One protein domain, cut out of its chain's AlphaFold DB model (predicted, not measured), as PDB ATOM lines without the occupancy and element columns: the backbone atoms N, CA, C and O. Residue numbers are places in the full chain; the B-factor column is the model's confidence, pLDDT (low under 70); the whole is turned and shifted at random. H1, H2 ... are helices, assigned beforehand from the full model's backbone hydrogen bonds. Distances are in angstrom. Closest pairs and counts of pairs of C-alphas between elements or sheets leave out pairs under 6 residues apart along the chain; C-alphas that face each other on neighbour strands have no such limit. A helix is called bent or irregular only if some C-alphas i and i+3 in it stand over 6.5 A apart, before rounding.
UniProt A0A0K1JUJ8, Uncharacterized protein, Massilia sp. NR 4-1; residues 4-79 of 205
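What this domain is: This is residues 4 to 79 of the 205 residues of an uncharacterized protein of Massilia sp. NR 4-1 (UniProt A0A0K1JUJ8). One long straight helix, H1, sticks out like a handle with its residues 4 to 22, while the rest of the printed part wraps round the other end of H1 as a collar. The collar is made of the long link after H1, the short helix H2 on one side and the helix H3 crossing H1 on another. The printed part has 76 residues with three named helices, in the order H1, H2, H3, and no named strand; the class is all helix. The whole is loose, with a radius of gyration of the C-alphas of 15.3 A, and elongated, spanning 52 by 28 by 27 A; the free part of H1 makes the length.

Where its parts are: H1 holds residues 4 to 37, from C-alpha 4 at (95.352, 101.056, 104.550) to C-alpha 37 at (129.984, 104.325, 69.086), 49.7 A from first to last C-alpha. It is neither bent nor irregular, but only just: C-alphas 5 and 8 are 6.2 A apart. H2 holds residues 49 to 57 and is 13.2 A long from first to last C-alpha. H3 holds residues 63 to 76, is 20.7 A long by the same measure, and ends with C-alpha 76 at (129.569, 100.723, 84.929).

How they stand to each other: Residues 4 to 22, which belong to H1, stand free. H1 touches H2 with residues 28 to 36 alone; the closest C-alphas of the two, those of Lys 32 and Ala 55, are 4.7 A apart. The two run the same way at a steep tilt of 68 degrees, only just short of about perpendicular. H1 touches H3 with residues 26 to 33 alone, and their closest C-alphas, those of Met 30 and Ala 69, are 5.1 A apart. H1 and H3 are about perpendicular, at 86 degrees. H2 and H3 follow each other in the chain and are apart. In H3 every O i to N i+4 pair is within hydrogen-bond range; in H1 27 of 30 are, and in H2 4 of 5.

The domain as a whole: The two C-alphas farthest apart in the domain, those of Thr 4 and Gly 38, are 51.7 A from each other. Without residues 4 to 22, the body of 57 residues spans 27 by 27 by 22 A, with a radius of gyration of 10.0 A. The printed part has no cut. The link from H1 to H2, of 11 residues, is long, and the link from H2 to H3, of 5 residues, is tight. The mean pLDDT of the printed part is 90.2; the model's confidence is low, under 70, at residues 4 to 8 and residue 43.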
ATOM      1  N   THR A   4      94.152 100.239 104.334       50.62
ATOM      2  CA  THR A   4      95.352 101.056 104.550       50.62
ATOM      3  C   THR A   4      96.629 100.241 104.800       50.62
ATOM      4  O   THR A   4      97.724 100.717 104.504       50.62
ATOM      5  N   ALA A   5      96.521  99.022 105.342       48.66
ATOM      6  CA  ALA A   5      97.670  98.153 105.609       48.66
ATOM      7  C   ALA A   5      98.112  97.334 104.380       48.66
ATOM      8  O   ALA A   5      99.266  96.921 104.321       48.66
ATOM      9  N   LEU A   6      97.226  97.127 103.396       50.25
ATOM     10  CA  LEU A   6      97.511  96.390 102.155       50.25
ATOM     11  C   LEU A   6      98.147  97.272 101.066       50.25
ATOM     12  O   LEU A   6      98.940  96.774 100.271       50.25
ATOM     13  N   GLY A   7      97.864  98.579 101.055       59.81
ATOM     14  CA  GLY A   7      98.407  99.505 100.051       59.81
ATOM     15  C   GLY A   7      99.924  99.731 100.145       59.81
ATOM     16  O   GLY A   7     100.598  99.791  99.120       59.81
ATOM     17  N   LYS A   8     100.489  99.790 101.361       64.81
ATOM     18  CA  LYS A   8     101.934 100.029 101.558       64.81
ATOM     19  C   LYS A   8     102.817  98.878 101.042       64.81
ATOM     20  O   LYS A   8     103.744  99.162 100.291       64.81
ATOM     21  N   PRO A   9     102.538  97.595 101.353       80.25
ATOM     22  CA  PRO A   9     103.302  96.476 100.799       80.25
ATOM     23  C   PRO A   9     103.261  96.392  99.266       80.25
ATOM     24  O   PRO A   9     104.276  96.065  98.648       80.25
ATOM     25  N   MET A  10     102.117  96.703  98.638       82.94
ATOM     26  CA  MET A  10     102.024  96.703  97.172       82.94
ATOM     27  C   MET A  10     102.811  97.855  96.540       82.94
ATOM     28  O   MET A  10     103.510  97.628  95.556       82.94
ATOM     29  N   ALA A  11     102.736  99.065  97.102       86.19
ATOM     30  CA  ALA A  11     103.477 100.218  96.591       86.19
ATOM     31  C   ALA A  11     105.001 100.016  96.674       86.19
ATOM     32  O   ALA A  11     105.710 100.338  95.725       86.19
ATOM     33  N   GLU A  12     105.499  99.424  97.764       88.12
ATOM     34  CA  GLU A  12     106.919  99.062  97.906       88.12
ATOM     35  C   GLU A  12     107.340  97.988  96.890       88.12
ATOM     36  O   GLU A  12     108.379  98.108  96.247       88.12
ATOM     37  N   SER A  13     106.501  96.967  96.675       89.81
ATOM     38  CA  SER A  13     106.780  95.925  95.676       89.81
ATOM     39  C   SER A  13     106.831  96.501  94.257       89.81
ATOM     40  O   SER A  13     107.718  96.156  93.477       89.81
ATOM     41  N   ALA A  14     105.904  97.405  93.923       91.44
ATOM     42  CA  ALA A  14     105.879  98.090  92.635       91.44
ATOM     43  C   ALA A  14     107.111  98.987  92.453       91.44
ATOM     44  O   ALA A  14     107.766  98.915  91.418       91.44
ATOM     45  N   LYS A  15     107.477  99.771  93.472       93.94
ATOM     46  CA  LYS A  15     108.709 100.568  93.480       93.94
ATOM     47  C   LYS A  15     109.933  99.726  93.131       93.94
ATOM     48  O   LYS A  15     110.698 100.117  92.252       93.94
ATOM     49  N   THR A  16     110.104  98.577  93.787       94.00
ATOM     50  CA  THR A  16     111.213  97.659  93.497       94.00
ATOM     51  C   THR A  16     111.141  97.136  92.066       94.00
ATOM     52  O   THR A  16     112.126  97.219  91.345       94.00
ATOM     53  N   ALA A  17     109.981  96.656  91.612       95.50
ATOM     54  CA  ALA A  17     109.845  96.117  90.259       95.50
ATOM     55  C   ALA A  17     110.199  97.147  89.172       95.50
ATOM     56  O   ALA A  17     110.883  96.816  88.202       95.50
ATOM     57  N   TYR A  18     109.770  98.399  89.339       96.50
ATOM     58  CA  TYR A  18     110.068  99.473  88.393       96.50
ATOM     59  C   TYR A  18     111.529  99.936  88.453       96.50
ATOM     60  O   TYR A  18     112.099 100.230  87.407       96.50
ATOM     61  N   HIS A  19     112.157  99.930  89.633       97.06
ATOM     62  CA  HIS A  19     113.598 100.161  89.779       97.06
ATOM     63  C   HIS A  19     114.416  99.114  89.000       97.06
ATOM     64  O   HIS A  19     115.226  99.471  88.146       97.06
ATOM     65  N   GLU A  20     114.131  97.823  89.193       96.62
ATOM     66  CA  GLU A  20     114.831  96.743  88.478       96.62
ATOM     67  C   GLU A  20     114.549  96.755  86.966       96.62
ATOM     68  O   GLU A  20     115.434  96.507  86.145       96.62
ATOM     69  N   THR A  21     113.316  97.090  86.569       96.94
ATOM     70  CA  THR A  21     112.964  97.243  85.148       96.94
ATOM     71  C   THR A  21     113.741  98.395  84.519       96.94
ATOM     72  O   THR A  21     114.235  98.259  83.398       96.94
ATOM     73  N   ARG A  22     113.928  99.502  85.249       97.94
ATOM     74  CA  ARG A  22     114.729 100.620  84.759       97.94
ATOM     75  C   ARG A  22     116.186 100.218  84.548       97.94
ATOM     76  O   ARG A  22     116.760 100.585  83.526       97.94
ATOM     77  N   HIS A  23     116.765  99.387  85.415       97.50
ATOM     78  CA  HIS A  23     118.089  98.818  85.151       97.50
ATOM     79  C   HIS A  23     118.132  98.014  83.847       97.50
ATOM     80  O   HIS A  23     119.062  98.187  83.057       97.50
ATOM     81  N   ALA A  24     117.127  97.182  83.561       95.75
ATOM     82  CA  ALA A  24     117.077  96.443  82.297       95.75
ATOM     83  C   ALA A  24     117.072  97.381  81.071       95.75
ATOM     84  O   ALA A  24     117.808  97.147  80.106       95.75
ATOM     85  N   GLU A  25     116.308  98.476  81.125       96.75
ATOM     86  CA  GLU A  25     116.317  99.513  80.086       96.75
ATOM     87  C   GLU A  25     117.691 100.176  79.947       96.75
ATOM     88  O   GLU A  25     118.209 100.283  78.834       96.75
ATOM     89  N   GLN A  26     118.318 100.564  81.061       97.38
ATOM     90  CA  GLN A  26     119.651 101.172  81.081       97.38
ATOM     91  C   GLN A  26     120.701 100.253  80.439       97.38
ATOM     92  O   GLN A  26     121.522 100.717  79.644       97.38
ATOM     93  N   TYR A  27     120.663  98.942  80.708       96.19
ATOM     94  CA  TYR A  27     121.562  97.979  80.060       96.19
ATOM     95  C   TYR A  27     121.335  97.894  78.548       96.19
ATOM     96  O   TYR A  27     122.308  97.850  77.788       96.19
ATOM     97  N   PHE A  28     120.085  97.941  78.080       96.38
ATOM     98  CA  PHE A  28     119.808  97.993  76.644       96.38
ATOM     99  C   PHE A  28     120.234  99.329  76.015       96.38
ATOM    100  O   PHE A  28     120.792  99.351  74.915       96.38
ATOM    101  N   MET A  29     120.057 100.450  76.719       97.50
ATOM    102  CA  MET A  29     120.571 101.757  76.302       97.50
ATOM    103  C   MET A  29     122.099 101.735  76.167       97.50
ATOM    104  O   MET A  29     122.628 102.173  75.145       97.50
ATOM    105  N   MET A  30     122.818 101.157  77.133       96.44
ATOM    106  CA  MET A  30     124.268 100.964  77.037       96.44
ATOM    107  C   MET A  30     124.653 100.066  75.856       96.44
ATOM    108  O   MET A  30     125.588 100.395  75.131       96.44
ATOM    109  N   ALA A  31     123.920  98.977  75.602       95.81
ATOM    110  CA  ALA A  31     124.154  98.115  74.441       95.81
ATOM    111  C   ALA A  31     124.034  98.897  73.120       95.81
ATOM    112  O   ALA A  31     124.906  98.810  72.250       95.81
ATOM    113  N   LYS A  32     122.993  99.732  72.991       97.12
ATOM    114  CA  LYS A  32     122.796 100.624  71.838       97.12
ATOM    115  C   LYS A  32     123.919 101.656  71.728       97.12
ATOM    116  O   LYS A  32     124.381 101.927  70.622       97.12
ATOM    117  N   HIS A  33     124.366 102.218  72.852       96.44
ATOM    118  CA  HIS A  33     125.482 103.164  72.899       96.44
ATOM    119  C   HIS A  33     126.789 102.521  72.419       96.44
ATOM    120  O   HIS A  33     127.448 103.075  71.541       96.44
ATOM    121  N   ILE A  34     127.128 101.327  72.917       94.88
ATOM    122  CA  ILE A  34     128.297 100.548  72.482       94.88
ATOM    123  C   ILE A  34     128.220 100.283  70.972       94.88
ATOM    124  O   ILE A  34     129.167 100.581  70.244       94.88
ATOM    125  N   ALA A  35     127.073  99.804  70.477       93.62
ATOM    126  CA  ALA A  35     126.879  99.509  69.057       93.62
ATOM    127  C   ALA A  35     127.008 100.753  68.155       93.62
ATOM    128  O   ALA A  35     127.588 100.679  67.074       93.62
ATOM    129  N   GLN A  36     126.488 101.905  68.587       94.75
ATOM    130  CA  GLN A  36     126.543 103.153  67.815       94.75
ATOM    131  C   GLN A  36     127.926 103.805  67.811       94.75
ATOM    132  O   GLN A  36     128.284 104.449  66.825       94.75
ATOM    133  N   THR A  37     128.671 103.684  68.909       92.88
ATOM    134  CA  THR A  37     129.984 104.325  69.086       92.88
ATOM    135  C   THR A  37     131.147 103.444  68.637       92.88
ATOM    136  O   THR A  37     132.240 103.957  68.413       92.88
ATOM    137  N   GLY A  38     130.927 102.134  68.491       89.50
ATOM    138  CA  GLY A  38     131.969 101.180  68.116       89.50
ATOM    139  C   GLY A  38     132.989 100.918  69.226       89.50
ATOM    140  O   GLY A  38     134.092 100.451  68.943       89.50
ATOM    141  N   ILE A  39     132.652 101.232  70.483       88.75
ATOM    142  CA  ILE A  39     133.496 100.902  71.636       88.75
ATOM    143  C   ILE A  39     133.511  99.376  71.813       88.75
ATOM    144  O   ILE A  39     132.534  98.690  71.509       88.75
ATOM    145  N   ALA A  40     134.630  98.829  72.290       84.44
ATOM    146  CA  ALA A  40     134.715  97.405  72.592       84.44
ATOM    147  C   ALA A  40     133.655  97.013  73.642       84.44
ATOM    148  O   ALA A  40     133.496  97.729  74.635       84.44
ATOM    149  N   PRO A  41     132.946  95.885  73.457       78.50
ATOM    150  CA  PRO A  41     132.007  95.406  74.458       78.50
ATOM    151  C   PRO A  41     132.741  95.098  75.773       78.50
ATOM    152  O   PRO A  41     133.941  94.795  75.763       78.50
ATOM    153  N   PRO A  42     132.041  95.169  76.915       78.69
ATOM    154  CA  PRO A  42     132.654  94.918  78.208       78.69
ATOM    155  C   PRO A  42     133.252  93.503  78.287       78.69
ATOM    156  O   PRO A  42     132.711  92.562  77.705       78.69
ATOM    157  N   PRO A  43     134.361  93.319  79.031       67.75
ATOM    158  CA  PRO A  43     135.096  92.051  79.073       67.75
ATOM    159  C   PRO A  43     134.311  90.906  79.734       67.75
ATOM    160  O   PRO A  43     134.630  89.736  79.534       67.75
ATOM    161  N   TYR A  44     133.282  91.234  80.515       72.31
ATOM    162  CA  TYR A  44     132.354  90.281  81.110       72.31
ATOM    163  C   TYR A  44     131.015  90.393  80.383       72.31
ATOM    164  O   TYR A  44     130.561  91.511  80.135       72.31
ATOM    165  N   LYS A  45     130.363  89.257  80.093       77.00
ATOM    166  CA  LYS A  45     129.023  89.182  79.472       77.00
ATOM    167  C   LYS A  45     127.909  89.665  80.416       77.00
ATOM    168  O   LYS A  45     126.945  88.953  80.672       77.00
ATOM    169  N   GLN A  46     128.071  90.859  80.985       85.00
ATOM    170  CA  GLN A  46     127.047  91.546  81.770       85.00
ATOM    171  C   GLN A  46     125.894  92.009  80.877       85.00
ATOM    172  O   GLN A  46     124.760  92.067  81.335       85.00
ATOM    173  N   ILE A  47     126.173  92.273  79.595       89.75
ATOM    174  CA  ILE A  47     125.154  92.401  78.555       89.75
ATOM    175  C   ILE A  47     125.189  91.110  77.725       89.75
ATOM    176  O   ILE A  47     126.240  90.804  77.154       89.75
ATOM    177  N   PRO A  48     124.087  90.342  77.667       90.12
ATOM    178  CA  PRO A  48     123.987  89.152  76.827       90.12
ATOM    179  C   PRO A  48     124.233  89.437  75.331       90.12
ATOM    180  O   PRO A  48     123.891  90.505  74.818       90.12
ATOM    181  N   ASP A  49     124.828  88.476  74.613       89.81
ATOM    182  CA  ASP A  49     125.216  88.638  73.198       89.81
ATOM    183  C   ASP A  49     124.004  88.856  72.270       89.81
ATOM    184  O   ASP A  49     124.082  89.582  71.275       89.81
ATOM    185  N   ASP A  50     122.867  88.242  72.595       92.31
ATOM    186  CA  ASP A  50     121.593  88.431  71.902       92.31
ATOM    187  C   ASP A  50     121.065  89.860  72.088       92.31
ATOM    188  O   ASP A  50     120.671  90.496  71.112       92.31
ATOM    189  N   VAL A  51     121.163  90.421  73.297       93.62
ATOM    190  CA  VAL A  51     120.830  91.830  73.572       93.62
ATOM    191  C   VAL A  51     121.744  92.773  72.784       93.62
ATOM    192  O   VAL A  51     121.261  93.727  72.171       93.62
ATOM    193  N   MET A  52     123.049  92.487  72.727       92.31
ATOM    194  CA  MET A  52     123.995  93.246  71.898       92.31
ATOM    195  C   MET A  52     123.645  93.176  70.406       92.31
ATOM    196  O   MET A  52     123.703  94.191  69.712       92.31
ATOM    197  N   THR A  53     123.244  92.002  69.916       93.06
ATOM    198  CA  THR A  53     122.823  91.794  68.521       93.06
ATOM    199  C   THR A  53     121.566  92.602  68.203       93.06
ATOM    200  O   THR A  53     121.525  93.325  67.206       93.06
ATOM    201  N   VAL A  54     120.557  92.555  69.077       95.38
ATOM    202  CA  VAL A  54     119.335  93.357  68.928       95.38
ATOM    203  C   VAL A  54     119.675  94.852  68.921       95.38
ATOM    204  O   VAL A  54     119.199  95.588  68.053       95.38
ATOM    205  N   ALA A  55     120.557  95.301  69.816       95.38
ATOM    206  CA  ALA A  55     120.940  96.704  69.937       95.38
ATOM    207  C   ALA A  55     121.612  97.285  68.677       95.38
ATOM    208  O   ALA A  55     121.454  98.477  68.410       95.38
ATOM    209  N   GLN A  56     122.307  96.467  67.876       93.75
ATOM    210  CA  GLN A  56     122.917  96.895  66.605       93.75
ATOM    211  C   GLN A  56     121.886  97.291  65.543       93.75
ATOM    212  O   GLN A  56     122.165  98.140  64.698       93.75
ATOM    213  N   THR A  57     120.704  96.675  65.581       95.38
ATOM    214  CA  THR A  57     119.624  96.915  64.607       95.38
ATOM    215  C   THR A  57     118.546  97.865  65.130       95.38
ATOM    216  O   THR A  57     117.700  98.327  64.365       95.38
ATOM    217  N   ALA A  58     118.580  98.186  66.426       95.25
ATOM    218  CA  ALA A  58     117.629  99.083  67.061       95.25
ATOM    219  C   ALA A  58     117.796 100.542  66.581       95.25
ATOM    220  O   ALA A  58     118.903 100.961  66.222       95.25
ATOM    221  N   PRO A  59     116.728 101.365  66.634       96.00
ATOM    222  CA  PRO A  59     116.817 102.792  66.336       96.00
ATOM    223  C   PRO A  59     117.907 103.473  67.164       96.00
ATOM    224  O   PRO A  59     118.019 103.231  68.369       96.00
ATOM    225  N   LYS A  60     118.701 104.339  66.530       94.44
ATOM    226  CA  LYS A  60     119.808 105.016  67.212       94.44
ATOM    227  C   LYS A  60     119.305 105.882  68.368       94.44
ATOM    228  O   LYS A  60     118.228 106.464  68.284       94.44
ATOM    229  N   LEU A  61     120.093 105.956  69.438       96.75
ATOM    230  CA  LEU A  61     119.828 106.875  70.541       96.75
ATOM    231  C   LEU A  61     120.123 108.296  70.060       96.75
ATOM    232  O   LEU A  61     121.011 108.511  69.233       96.75
ATOM    233  N   SER A  62     119.391 109.273  70.586       95.38
ATOM    234  CA  SER A  62     119.638 110.685  70.293       95.38
ATOM    235  C   SER A  62     119.298 111.562  71.496       95.38
ATOM    236  O   SER A  62     118.655 111.107  72.439       95.38
ATOM    237  N   GLY A  63     119.761 112.813  71.486       96.25
ATOM    238  CA  GLY A  63     119.438 113.782  72.535       96.25
ATOM    239  C   GLY A  63     119.820 113.307  73.942       96.25
ATOM    240  O   GLY A  63     120.947 112.861  74.166       96.25
ATOM    241  N   ALA A  64     118.879 113.432  74.882       95.81
ATOM    242  CA  ALA A  64     119.071 113.080  76.289       95.81
ATOM    243  C   ALA A  64     119.380 111.588  76.487       95.81
ATOM    244  O   ALA A  64     120.345 111.265  77.170       95.81
ATOM    245  N   GLU A  65     118.669 110.695  75.795       95.12
ATOM    246  CA  GLU A  65     118.863 109.246  75.939       95.12
ATOM    247  C   GLU A  65     120.283 108.807  75.551       95.12
ATOM    248  O   GLU A  65     120.873 107.925  76.174       95.12
ATOM    249  N   ALA A  66     120.866 109.424  74.515       96.38
ATOM    250  CA  ALA A  66     122.241 109.131  74.109       96.38
ATOM    251  C   ALA A  66     123.263 109.597  75.158       96.38
ATOM    252  O   ALA A  66     124.289 108.940  75.350       96.38
ATOM    253  N   LYS A  67     122.979 110.722  75.828       97.00
ATOM    254  CA  LYS A  67     123.808 111.256  76.910       97.00
ATOM    255  C   LYS A  67     123.731 110.358  78.147       97.00
ATOM    256  O   LYS A  67     124.774 109.938  78.635       97.00
ATOM    257  N   GLU A  68     122.523 110.015  78.584       97.44
ATOM    258  CA  GLU A  68     122.262 109.110  79.713       97.44
ATOM    259  C   GLU A  68     122.938 107.751  79.509       97.44
ATOM    260  O   GLU A  68     123.703 107.298  80.357       97.44
ATOM    261  N   ALA A  69     122.769 107.141  78.330       97.38
ATOM    262  CA  ALA A  69     123.418 105.872  78.005       97.38
ATOM    263  C   ALA A  69     124.954 105.946  78.103       97.38
ATOM    264  O   ALA A  69     125.599 104.996  78.552       97.38
ATOM    265  N   GLY A  70     125.536 107.080  77.700       96.69
ATOM    266  CA  GLY A  70     126.964 107.346  77.853       96.69
ATOM    267  C   GLY A  70     127.391 107.491  79.318       96.69
ATOM    268  O   GLY A  70     128.457 107.001  79.689       96.69
ATOM    269  N   GLU A  71     126.567 108.116  80.162       97.88
ATOM    270  CA  GLU A  71     126.808 108.259  81.603       97.88
ATOM    271  C   GLU A  71     126.730 106.908  82.330       97.88
ATOM    272  O   GLU A  71     127.652 106.575  83.080       97.88
ATOM    273  N   TYR A  72     125.723 106.077  82.033       97.50
ATOM    274  CA  TYR A  72     125.626 104.712  82.569       97.50
ATOM    275  C   TYR A  72     126.828 103.867  82.149       97.50
ATOM    276  O   TYR A  72     127.485 103.248  82.988       97.50
ATOM    277  N   HIS A  73     127.192 103.903  80.860       96.06
ATOM    278  CA  HIS A  73     128.354 103.173  80.361       96.06
ATOM    279  C   HIS A  73     129.645 103.639  81.049       96.06
ATOM    280  O   HIS A  73     130.455 102.816  81.480       96.06
ATOM    281  N   LYS A  74     129.840 104.955  81.200       95.81
ATOM    282  CA  LYS A  74     131.000 105.527  81.900       95.81
ATOM    283  C   LYS A  74     131.076 105.058  83.357       95.81
ATOM    284  O   LYS A  74     132.183 104.764  83.813       95.81
ATOM    285  N   SER A  75     129.934 104.986  84.045       96.88
ATOM    286  CA  SER A  75     129.804 104.528  85.434       96.88
ATOM    287  C   SER A  75     130.108 103.038  85.593       96.88
ATOM    288  O   SER A  75     130.896 102.662  86.457       96.88
ATOM    289  N   ILE A  76     129.530 102.183  84.748       95.00
ATOM    290  CA  ILE A  76     129.569 100.723  84.929       95.00
ATOM    291  C   ILE A  76     130.818 100.100  84.291       95.00
ATOM    292  O   ILE A  76     131.477  99.262  84.909       95.00
ATOM    293  N   PHE A  77     131.172 100.525  83.077       93.19
ATOM    294  CA  PHE A  77     132.229  99.908  82.265       93.19
ATOM    295  C   PHE A  77     133.415 100.831  81.978       93.19
ATOM    296  O   PHE A  77     134.506 100.361  81.654       93.19
ATOM    297  N   GLY A  78     133.200 102.143  82.057       92.56
ATOM    298  CA  GLY A  78     134.163 103.148  81.633       92.56
ATOM    299  C   GLY A  78     135.023 103.718  82.759       92.56
ATOM    300  O   GLY A  78     135.400 103.048  83.722       92.56
ATOM    301  N   ALA A  79     135.370 104.997  82.602       94.62
ATOM    302  CA  ALA A  79     136.335 105.691  83.452       94.62
ATOM    303  C   ALA A  79     135.944 105.738  84.942       94.62
ATOM    304  O   ALA A  79     136.831 105.787  85.796       94.62
TER     305      ALA A  79